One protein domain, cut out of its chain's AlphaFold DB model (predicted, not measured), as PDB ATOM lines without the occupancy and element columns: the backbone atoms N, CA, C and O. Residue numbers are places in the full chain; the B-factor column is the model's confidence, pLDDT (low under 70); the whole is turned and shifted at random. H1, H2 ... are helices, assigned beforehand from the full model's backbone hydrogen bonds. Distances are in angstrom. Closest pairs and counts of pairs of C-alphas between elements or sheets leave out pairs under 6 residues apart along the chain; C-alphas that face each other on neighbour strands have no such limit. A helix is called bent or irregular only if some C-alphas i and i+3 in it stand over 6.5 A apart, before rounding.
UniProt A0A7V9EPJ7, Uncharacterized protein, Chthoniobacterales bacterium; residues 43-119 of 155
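What this domain is: This is residues 43 to 119 of the 155 residues of an uncharacterized protein of Chthoniobacterales bacterium (UniProt A0A7V9EPJ7). One long helix, H2, makes the length of a rod, and a short helix folds back alongside it at each end, H1 before it and H3 after it, like a wide bracket. The printed part has 77 residues, with three named helices in the order H1, H2, H3 and no named strand; its class is all helix, and the whole is extended, with a radius of gyration of the C-alphas of 21.4 A and spans of 65 by 20 by 12 A.

Where its parts are: H1 is residues 44 to 56, starting at C-alpha 44 (-45.355, -28.200, -46.018). H2, residues 62 to 104, is 62.2 A long, has a kink of 27 degrees near residue 69 and is only just irregular, with C-alphas 100 and 103 6.8 A apart. H3, residues 107 to 119, ends at C-alpha 119 (-39.454, -31.772, -22.914).

How they stand to each other: H1 and H2 form a helical hairpin, opposite ways at a shallow tilt of 18 degrees; they only just touch, with 3 pairs of C-alphas within 8 A, H2 with residues 65 to 76 alone, and the closest C-alphas, of Thr 47 and Ser 76, are 5.8 A apart. H2 and H3 are close but not clearly touching, the closest C-alphas, of Gln 102 and Arg 110, being 6.9 A apart. H1 and H3 are apart. Every O i to N i+4 pair is within hydrogen-bond range in H1 and H3, and 35 of 39 in H2.

The domain as a whole: The C-alphas of Glu 63 and Thr 106 are the two farthest apart, 65.5 A. The printed part has no cut, and both links are tight. Residues 43 to 50 and 55 to 56 have pLDDT under 70.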
ATOM      1  N   PRO A  43     -43.398 -30.298 -42.972       52.16
ATOM      2  CA  PRO A  43     -44.184 -31.165 -43.860       52.16
ATOM      3  C   PRO A  43     -44.876 -30.410 -45.008       52.16
ATOM      4  O   PRO A  43     -45.220 -31.026 -46.010       52.16
ATOM      5  N   HIS A  44     -45.002 -29.083 -44.902       53.53
ATOM      6  CA  HIS A  44     -45.355 -28.200 -46.018       53.53
ATOM      7  C   HIS A  44     -44.381 -28.326 -47.201       53.53
ATOM      8  O   HIS A  44     -44.762 -28.129 -48.348       53.53
ATOM      9  N   LEU A  45     -43.139 -28.744 -46.930       56.44
ATOM     10  CA  LEU A  45     -42.124 -28.882 -47.960       56.44
ATOM     11  C   LEU A  45     -42.421 -30.015 -48.934       56.44
ATOM     12  O   LEU A  45     -41.877 -29.976 -50.017       56.44
ATOM     13  N   LEU A  46     -43.216 -31.042 -48.621       59.53
ATOM     14  CA  LEU A  46     -43.450 -32.113 -49.604       59.53
ATOM     15  C   LEU A  46     -44.316 -31.626 -50.769       59.53
ATOM     16  O   LEU A  46     -43.948 -31.815 -51.926       59.53
ATOM     17  N   THR A  47     -45.418 -30.949 -50.461       63.12
ATOM     18  CA  THR A  47     -46.317 -30.346 -51.450       63.12
ATOM     19  C   THR A  47     -45.714 -29.100 -52.092       63.12
ATOM     20  O   THR A  47     -45.805 -28.966 -53.310       63.12
ATOM     21  N   GLU A  48     -45.007 -28.253 -51.336       66.75
ATOM     22  CA  GLU A  48     -44.230 -27.150 -51.922       66.75
ATOM     23  C   GLU A  48     -43.107 -27.647 -52.823       66.75
ATOM     24  O   GLU A  48     -43.024 -27.215 -53.961       66.75
ATOM     25  N   ARG A  49     -42.282 -28.609 -52.388       69.38
ATOM     26  CA  ARG A  49     -41.200 -29.149 -53.232       69.38
ATOM     27  C   ARG A  49     -41.757 -29.815 -54.482       69.38
ATOM     28  O   ARG A  49     -41.090 -29.779 -55.513       69.38
ATOM     29  N   LEU A  50     -42.933 -30.445 -54.405       69.56
ATOM     30  CA  LEU A  50     -43.601 -31.002 -55.579       69.56
ATOM     31  C   LEU A  50     -44.043 -29.881 -56.527       69.56
ATOM     32  O   LEU A  50     -43.744 -29.951 -57.717       69.56
ATOM     33  N   ARG A  51     -44.683 -28.829 -56.003       71.44
ATOM     34  CA  ARG A  51     -45.105 -27.662 -56.785       71.44
ATOM     35  C   ARG A  51     -43.918 -26.928 -57.405       71.44
ATOM     36  O   ARG A  51     -43.931 -26.690 -58.604       71.44
ATOM     37  N   ASP A  52     -42.873 -26.656 -56.636       72.81
ATOM     38  CA  ASP A  52     -41.646 -25.990 -57.084       72.81
ATOM     39  C   ASP A  52     -40.902 -26.818 -58.131       72.81
ATOM     40  O   ASP A  52     -40.341 -26.278 -59.080       72.81
ATOM     41  N   ARG A  53     -40.907 -28.149 -57.998       71.50
ATOM     42  CA  ARG A  53     -40.292 -29.035 -58.989       71.50
ATOM     43  C   ARG A  53     -41.101 -29.088 -60.281       71.50
ATOM     44  O   ARG A  53     -40.496 -29.085 -61.345       71.50
ATOM     45  N   VAL A  54     -42.428 -29.153 -60.200       70.88
ATOM     46  CA  VAL A  54     -43.296 -29.281 -61.380       70.88
ATOM     47  C   VAL A  54     -43.478 -27.944 -62.095       70.88
ATOM     48  O   VAL A  54     -43.392 -27.889 -63.310       70.88
ATOM     49  N   ILE A  55     -43.705 -26.855 -61.365       69.31
ATOM     50  CA  ILE A  55     -43.937 -25.533 -61.958       69.31
ATOM     51  C   ILE A  55     -42.616 -24.808 -62.212       69.31
ATOM     52  O   ILE A  55     -42.453 -24.189 -63.256       69.31
ATOM     53  N   GLY A  56     -41.667 -24.900 -61.279       68.19
ATOM     54  CA  GLY A  56     -40.416 -24.147 -61.338       68.19
ATOM     55  C   GLY A  56     -39.294 -24.793 -62.150       68.19
ATOM     56  O   GLY A  56     -38.294 -24.128 -62.383       68.19
ATOM     57  N   ARG A  57     -39.408 -26.067 -62.565       70.50
ATOM     58  CA  ARG A  57     -38.368 -26.737 -63.381       70.50
ATOM     59  C   ARG A  57     -38.819 -27.206 -64.761       70.50
ATOM     60  O   ARG A  57     -37.980 -27.704 -65.501       70.50
ATOM     61  N   LEU A  58     -40.107 -27.105 -65.091       73.94
ATOM     62  CA  LEU A  58     -40.624 -27.520 -66.402       73.94
ATOM     63  C   LEU A  58     -40.934 -26.349 -67.344       73.94
ATOM     64  O   LEU A  58     -41.538 -26.596 -68.380       73.94
ATOM     65  N   ASP A  59     -40.543 -25.113 -67.003       74.94
ATOM     66  CA  ASP A  59     -40.763 -23.906 -67.826       74.94
ATOM     67  C   ASP A  59     -42.158 -23.876 -68.478       74.94
ATOM     68  O   ASP A  59     -42.324 -23.694 -69.683       74.94
ATOM     69  N   LEU A  60     -43.185 -24.133 -67.661       79.81
ATOM     70  CA  LEU A  60     -44.555 -24.312 -68.135       79.81
ATOM     71  C   LEU A  60     -45.102 -23.013 -68.736       79.81
ATOM     72  O   LEU A  60     -44.997 -21.946 -68.125       79.81
ATOM     73  N   SER A  61     -45.791 -23.113 -69.877       82.81
ATOM     74  CA  SER A  61     -46.542 -21.976 -70.412       82.81
ATOM     75  C   SER A  61     -47.671 -21.561 -69.451       82.81
ATOM     76  O   SER A  61     -48.160 -22.391 -68.670       82.81
ATOM     77  N   PRO A  62     -48.155 -20.304 -69.504       82.88
ATOM     78  CA  PRO A  62     -49.242 -19.840 -68.635       82.88
ATOM     79  C   PRO A  62     -50.496 -20.728 -68.701       82.88
ATOM     80  O   PRO A  62     -51.111 -21.039 -67.681       82.88
ATOM     81  N   GLU A  63     -50.832 -21.215 -69.895       82.56
ATOM     82  CA  GLU A  63     -51.978 -22.097 -70.133       82.56
ATOM     83  C   GLU A  63     -51.767 -23.517 -69.588       82.56
ATOM     84  O   GLU A  63     -52.711 -24.182 -69.155       82.56
ATOM     85  N   GLN A  64     -50.534 -24.029 -69.627       81.50
ATOM     86  CA  GLN A  64     -50.193 -25.317 -69.016       81.50
ATOM     87  C   GLN A  64     -50.246 -25.214 -67.495       81.50
ATOM     88  O   GLN A  64     -50.822 -26.080 -66.834       81.50
ATOM     89  N   ARG A  65     -49.726 -24.118 -66.940       83.31
ATOM     90  CA  ARG A  65     -49.775 -23.849 -65.505       83.31
ATOM     91  C   ARG A  65     -51.212 -23.782 -64.989       83.31
ATOM     92  O   ARG A  65     -51.521 -24.461 -64.014       83.31
ATOM     93  N   ALA A  66     -52.099 -23.067 -65.684       86.12
ATOM     94  CA  ALA A  66     -53.516 -22.977 -65.326       86.12
ATOM     95  C   ALA A  66     -54.222 -24.349 -65.285       86.12
ATOM     96  O   ALA A  66     -55.147 -24.551 -64.499       86.12
ATOM     97  N   ARG A  67     -53.770 -25.315 -66.095       86.00
ATOM     98  CA  ARG A  67     -54.292 -26.693 -66.099       86.00
ATOM     99  C   ARG A  67     -53.671 -27.582 -65.019       86.00
ATOM    100  O   ARG A  67     -54.354 -28.457 -64.493       86.00
ATOM    101  N   ILE A  68     -52.398 -27.374 -64.686       83.00
ATOM    102  CA  ILE A  68     -51.634 -28.223 -63.757       83.00
ATOM    103  C   ILE A  68     -51.857 -27.829 -62.291       83.00
ATOM    104  O   ILE A  68     -51.943 -28.711 -61.436       83.00
ATOM    105  N   GLU A  69     -51.992 -26.537 -61.981       83.00
ATOM    106  CA  GLU A  69     -52.237 -26.062 -60.610       83.00
ATOM    107  C   GLU A  69     -53.410 -26.765 -59.902       83.00
ATOM    108  O   GLU A  69     -53.184 -27.302 -58.815       83.00
ATOM    109  N   PRO A  70     -54.613 -26.901 -60.494       88.50
ATOM    110  CA  PRO A  70     -55.710 -27.600 -59.825       88.50
ATOM    111  C   PRO A  70     -55.436 -29.095 -59.584       88.50
ATOM    112  O   PRO A  70     -56.008 -29.675 -58.658       88.50
ATOM    113  N   ILE A  71     -54.564 -29.740 -60.370       85.75
ATOM    114  CA  ILE A  71     -54.153 -31.139 -60.152       85.75
ATOM    115  C   ILE A  71     -53.263 -31.228 -58.907       85.75
ATOM    116  O   ILE A  71     -53.491 -32.069 -58.034       85.75
ATOM    117  N   LEU A  72     -52.282 -30.329 -58.801       82.00
ATOM    118  CA  LEU A  72     -51.373 -30.256 -57.655       82.00
ATOM    119  C   LEU A  72     -52.103 -29.856 -56.368       82.00
ATOM    120  O   LEU A  72     -51.807 -30.400 -55.301       82.00
ATOM    121  N   ASP A  73     -53.086 -28.962 -56.457       84.31
ATOM    122  CA  ASP A  73     -53.900 -28.551 -55.312       84.31
ATOM    123  C   ASP A  73     -54.744 -29.709 -54.769       84.31
ATOM    124  O   ASP A  73     -54.813 -29.909 -53.553       84.31
ATOM    125  N   ARG A  74     -55.354 -30.517 -55.648       86.12
ATOM    126  CA  ARG A  74     -56.084 -31.729 -55.232       86.12
ATOM    127  C   ARG A  74     -55.161 -32.724 -54.539       86.12
ATOM    128  O   ARG A  74     -55.483 -33.166 -53.439       86.12
ATOM    129  N   ALA A  75     -54.004 -33.015 -55.135       80.81
ATOM    130  CA  ALA A  75     -53.018 -33.910 -54.533       80.81
ATOM    131  C   ALA A  75     -52.563 -33.395 -53.156       80.81
ATOM    132  O   ALA A  75     -52.458 -34.161 -52.199       80.81
ATOM    133  N   SER A  76     -52.362 -32.081 -53.030       80.19
ATOM    134  CA  SER A  76     -51.974 -31.454 -51.767       80.19
ATOM    135  C   SER A  76     -53.041 -31.607 -50.685       80.19
ATOM    136  O   SER A  76     -52.710 -31.929 -49.542       80.19
ATOM    137  N   LYS A  77     -54.320 -31.426 -51.036       86.50
ATOM    138  CA  LYS A  77     -55.446 -31.631 -50.111       86.50
ATOM    139  C   LYS A  77     -55.549 -33.085 -49.656       86.50
ATOM    140  O   LYS A  77     -55.599 -33.327 -48.454       86.50
ATOM    141  N   GLN A  78     -55.470 -34.042 -50.580       83.94
ATOM    142  CA  GLN A  78     -55.533 -35.473 -50.254       83.94
ATOM    143  C   GLN A  78     -54.389 -35.906 -49.328       83.94
ATOM    144  O   GLN A  78     -54.606 -36.598 -48.334       83.94
ATOM    145  N   LEU A  79     -53.160 -35.456 -49.601       82.00
ATOM    146  CA  LEU A  79     -52.016 -35.735 -48.728       82.00
ATOM    147  C   LEU A  79     -52.194 -35.120 -47.333       82.00
ATOM    148  O   LEU A  79     -51.815 -35.730 -46.331       82.00
ATOM    149  N   GLN A  80     -52.783 -33.924 -47.250       82.50
ATOM    150  CA  GLN A  80     -53.075 -33.278 -45.975       82.50
ATOM    151  C   GLN A  80     -54.158 -34.026 -45.183       82.50
ATOM    152  O   GLN A  80     -54.013 -34.172 -43.968       82.50
ATOM    153  N   GLU A  81     -55.207 -34.517 -45.841       86.50
ATOM    154  CA  GLU A  81     -56.261 -35.332 -45.219       86.50
ATOM    155  C   GLU A  81     -55.680 -36.616 -44.618       86.50
ATOM    156  O   GLU A  81     -55.809 -36.835 -43.410       86.50
ATOM    157  N   ILE A  82     -54.918 -37.382 -45.411       85.00
ATOM    158  CA  ILE A  82     -54.225 -38.599 -44.952       85.00
ATOM    159  C   ILE A  82     -53.336 -38.289 -43.745       85.00
ATOM    160  O   ILE A  82     -53.291 -39.049 -42.774       85.00
ATOM    161  N   ARG A  83     -52.626 -37.157 -43.776       80.31
ATOM    162  CA  ARG A  83     -51.767 -36.728 -42.669       80.31
ATOM    163  C   ARG A  83     -52.566 -36.452 -41.398       80.31
ATOM    164  O   ARG A  83     -52.107 -36.817 -40.313       80.31
ATOM    165  N   VAL A  84     -53.702 -35.764 -41.495       82.81
ATOM    166  CA  VAL A  84     -54.549 -35.451 -40.335       82.81
ATOM    167  C   VAL A  84     -55.108 -36.734 -39.729       82.81
ATOM    168  O   VAL A  84     -54.984 -36.928 -38.517       82.81
ATOM    169  N   GLU A  85     -55.638 -37.621 -40.569       85.69
ATOM    170  CA  GLU A  85     -56.193 -38.912 -40.166       85.69
ATOM    171  C   GLU A  85     -55.131 -39.796 -39.500       85.69
ATOM    172  O   GLU A  85     -55.255 -40.171 -38.330       85.69
ATOM    173  N   THR A  86     -54.026 -40.049 -40.206       84.00
ATOM    174  CA  THR A  86     -52.913 -40.868 -39.708       84.00
ATOM    175  C   THR A  86     -52.331 -40.265 -38.435       84.00
ATOM    176  O   THR A  86     -52.070 -40.975 -37.466       84.00
ATOM    177  N   GLY A  87     -52.173 -38.939 -38.394       84.88
ATOM    178  CA  GLY A  87     -51.698 -38.234 -37.209       84.88
ATOM    179  C   GLY A  87     -52.626 -38.406 -36.005       84.88
ATOM    180  O   GLY A  87     -52.137 -38.533 -34.881       84.88
ATOM    181  N   GLY A  88     -53.944 -38.430 -36.216       86.31
ATOM    182  CA  GLY A  88     -54.932 -38.750 -35.185       86.31
ATOM    183  C   GLY A  88     -54.761 -40.168 -34.650       86.31
ATOM    184  O   GLY A  88     -54.593 -40.352 -33.444       86.31
ATOM    185  N   ARG A  89     -54.692 -41.148 -35.555       85.31
ATOM    186  CA  ARG A  89     -54.504 -42.562 -35.211       85.31
ATOM    187  C   ARG A  89     -53.205 -42.811 -34.445       85.31
ATOM    188  O   ARG A  89     -53.206 -43.500 -33.430       85.31
ATOM    189  N   VAL A  90     -52.103 -42.196 -34.873       86.81
ATOM    190  CA  VAL A  90     -50.815 -42.284 -34.170       86.81
ATOM    191  C   VAL A  90     -50.918 -41.701 -32.759       86.81
ATOM    192  O   VAL A  90     -50.444 -42.327 -31.814       86.81
ATOM    193  N   ARG A  91     -51.558 -40.534 -32.581       86.31
ATOM    194  CA  ARG A  91     -51.759 -39.948 -31.240       86.31
ATOM    195  C   ARG A  91     -52.564 -40.872 -30.333       86.31
ATOM    196  O   ARG A  91     -52.216 -41.001 -29.162       86.31
ATOM    197  N   GLN A  92     -53.600 -41.507 -30.870       92.12
ATOM    198  CA  GLN A  92     -54.415 -42.460 -30.128       92.12
ATOM    199  C   GLN A  92     -53.589 -43.671 -29.673       92.12
ATOM    200  O   GLN A  92     -53.540 -43.938 -28.475       92.12
ATOM    201  N   ILE A  93     -52.868 -44.324 -30.589       92.31
ATOM    202  CA  ILE A  93     -52.009 -45.479 -30.273       92.31
ATOM    203  C   ILE A  93     -50.982 -45.113 -29.198       92.31
ATOM    204  O   ILE A  93     -50.772 -45.867 -28.251       92.31
ATOM    205  N   MET A  94     -50.361 -43.936 -29.302       88.50
ATOM    206  CA  MET A  94     -49.385 -43.475 -28.310       88.50
ATOM    207  C   MET A  94     -50.026 -43.234 -26.938       88.50
ATOM    208  O   MET A  94     -49.425 -43.565 -25.918       88.50
ATOM    209  N   ALA A  95     -51.246 -42.688 -26.892       89.94
ATOM    210  CA  ALA A  95     -51.975 -42.477 -25.644       89.94
ATOM    211  C   ALA A  95     -52.375 -43.804 -24.979       89.94
ATOM    212  O   ALA A  95     -52.209 -43.954 -23.768       89.94
ATOM    213  N   GLU A  96     -52.863 -44.765 -25.762       92.19
ATOM    214  CA  GLU A  96     -53.189 -46.120 -25.301       92.19
ATOM    215  C   GLU A  96     -51.941 -46.842 -24.788       92.19
ATOM    216  O   GLU A  96     -51.939 -47.337 -23.662       92.19
ATOM    217  N   THR A  97     -50.850 -46.801 -25.554       91.00
ATOM    218  CA  THR A  97     -49.549 -47.361 -25.158       91.00
ATOM    219  C   THR A  97     -49.070 -46.759 -23.841       91.00
ATOM    220  O   THR A  97     -48.676 -47.484 -22.932       91.00
ATOM    221  N   ASN A  98     -49.149 -45.432 -23.695       91.56
ATOM    222  CA  ASN A  98     -48.758 -44.766 -22.457       91.56
ATOM    223  C   ASN A  98     -49.609 -45.232 -21.267       91.56
ATOM    224  O   ASN A  98     -49.055 -45.493 -20.207       91.56
ATOM    225  N   ARG A  99     -50.932 -45.381 -21.433       93.00
ATOM    226  CA  ARG A  99     -51.812 -45.911 -20.373       93.00
ATOM    227  C   ARG A  99     -51.448 -47.342 -19.986       93.00
ATOM    228  O   ARG A  99     -51.413 -47.632 -18.797       93.00
ATOM    229  N   ALA A 100     -51.163 -48.196 -20.966       91.69
ATOM    230  CA  ALA A 100     -50.763 -49.580 -20.730       91.69
ATOM    231  C   ALA A 100     -49.404 -49.692 -20.019       91.69
ATOM    232  O   ALA A 100     -49.206 -50.613 -19.237       91.69
ATOM    233  N   LEU A 101     -48.490 -48.742 -20.241       90.38
ATOM    234  CA  LEU A 101     -47.184 -48.709 -19.577       90.38
ATOM    235  C   LEU A 101     -47.247 -48.229 -18.120       90.38
ATOM    236  O   LEU A 101     -46.444 -48.677 -17.314       90.38
ATOM    237  N   GLN A 102     -48.176 -47.336 -17.754       91.50
ATOM    238  CA  GLN A 102     -48.258 -46.775 -16.393       91.50
ATOM    239  C   GLN A 102     -48.230 -47.800 -15.237       91.50
ATOM    240  O   GLN A 102     -47.524 -47.530 -14.257       91.50
ATOM    241  N   PRO A 103     -48.977 -48.927 -15.286       95.12
ATOM    242  CA  PRO A 103     -48.947 -49.925 -14.215       95.12
ATOM    243  C   PRO A 103     -47.621 -50.694 -14.126       95.12
ATOM    244  O   PRO A 103     -47.270 -51.147 -13.042       95.12
ATOM    245  N   GLU A 104     -46.862 -50.793 -15.221       94.69
ATOM    246  CA  GLU A 104     -45.582 -51.518 -15.280       94.69
ATOM    247  C   GLU A 104     -44.399 -50.703 -14.729       94.69
ATOM    248  O   GLU A 104     -43.288 -51.211 -14.575       94.69
ATOM    249  N   LEU A 105     -44.611 -49.413 -14.458       94.38
ATOM    250  CA  LEU A 105     -43.566 -48.494 -14.024       94.38
ATOM    251  C   LEU A 105     -43.598 -48.270 -12.513       94.38
ATOM    252  O   LEU A 105     -44.656 -48.169 -11.887       94.38
ATOM    253  N   THR A 106     -42.418 -48.092 -11.923       95.12
ATOM    254  CA  THR A 106     -42.303 -47.538 -10.569       95.12
ATOM    255  C   THR A 106     -42.652 -46.050 -10.567       95.12
ATOM    256  O   THR A 106     -42.666 -45.390 -11.606       95.12
ATOM    257  N   GLU A 107     -42.917 -45.482  -9.393       91.69
ATOM    258  CA  GLU A 107     -43.257 -44.060  -9.266       91.69
ATOM    259  C   GLU A 107     -42.165 -43.137  -9.827       91.69
ATOM    260  O   GLU A 107     -42.450 -42.302 -10.685       91.69
ATOM    261  N   ALA A 108     -40.902 -43.396  -9.478       92.62
ATOM    262  CA  ALA A 108     -39.760 -42.653 -10.012       92.62
ATOM    263  C   ALA A 108     -39.637 -42.761 -11.548       92.62
ATOM    264  O   ALA A 108     -39.233 -41.812 -12.221       92.62
ATOM    265  N   GLN A 109     -40.003 -43.908 -12.133       91.75
ATOM    266  CA  GLN A 109     -40.001 -44.087 -13.587       91.75
ATOM    267  C   GLN A 109     -41.152 -43.338 -14.269       91.75
ATOM    268  O   GLN A 109     -40.963 -42.807 -15.364       91.75
ATOM    269  N   ARG A 110     -42.323 -43.243 -13.625       92.06
ATOM    270  CA  ARG A 110     -43.448 -42.433 -14.120       92.06
ATOM    271  C   ARG A 110     -43.103 -40.951 -14.151       92.06
ATOM    272  O   ARG A 110     -43.418 -40.279 -15.133       92.06
ATOM    273  N   ASP A 111     -42.420 -40.452 -13.125       92.19
ATOM    274  CA  ASP A 111     -41.942 -39.067 -13.086       92.19
ATOM    275  C   ASP A 111     -40.956 -38.784 -14.212       92.19
ATOM    276  O   ASP A 111     -41.124 -37.821 -14.964       92.19
ATOM    277  N   ARG A 112     -39.994 -39.689 -14.422       91.81
ATOM    278  CA  ARG A 112     -39.037 -39.545 -15.518       91.81
ATOM    279  C   ARG A 112     -39.710 -39.589 -16.891       91.81
ATOM    280  O   ARG A 112     -39.327 -38.842 -17.789       91.81
ATOM    281  N   LEU A 113     -40.717 -40.446 -17.064       89.31
ATOM    282  CA  LEU A 113     -41.489 -40.521 -18.303       89.31
ATOM    283  C   LEU A 113     -42.272 -39.224 -18.566       89.31
ATOM    284  O   LEU A 113     -42.310 -38.771 -19.712       89.31
ATOM    285  N   ARG A 114     -42.853 -38.605 -17.529       89.25
ATOM    286  CA  ARG A 114     -43.534 -37.302 -17.638       89.25
ATOM    287  C   ARG A 114     -42.583 -36.204 -18.105       89.25
ATOM    288  O   ARG A 114     -42.883 -35.537 -19.091       89.25
ATOM    289  N   GLU A 115     -41.412 -36.098 -17.488       90.56
ATOM    290  CA  GLU A 115     -40.390 -35.106 -17.852       90.56
ATOM    291  C   GLU A 115     -39.932 -35.260 -19.316       90.56
ATOM    292  O   GLU A 115     -39.825 -34.284 -20.065       90.56
ATOM    293  N   ILE A 116     -39.730 -36.503 -19.772       87.31
ATOM    294  CA  ILE A 116     -39.393 -36.784 -21.176       87.31
ATOM    295  C   ILE A 116     -40.514 -36.292 -22.101       87.31
ATOM    296  O   ILE A 116     -40.238 -35.615 -23.094       87.31
ATOM    297  N   GLN A 117     -41.773 -36.600 -21.782       85.44
ATOM    298  CA  GLN A 117     -42.921 -36.192 -22.596       85.44
ATOM    299  C   GLN A 117     -43.099 -34.671 -22.647       85.44
ATOM    300  O   GLN A 117     -43.435 -34.136 -23.706       85.44
ATOM    301  N   GLU A 118     -42.865 -33.974 -21.539       85.81
ATOM    302  CA  GLU A 118     -42.938 -32.513 -21.456       85.81
ATOM    303  C   GLU A 118     -41.830 -31.849 -22.274       85.81
ATOM    304  O   GLU A 118     -42.128 -31.021 -23.136       85.81
ATOM    305  N   SER A 119     -40.580 -32.305 -22.133       81.75
ATOM    306  CA  SER A 119     -39.454 -31.772 -22.914       81.75
ATOM    307  C   SER A 119     -39.658 -31.928 -24.431       81.75
ATOM    308  O   SER A 119     -39.295 -31.059 -25.230       81.75
TER     309      SER A 119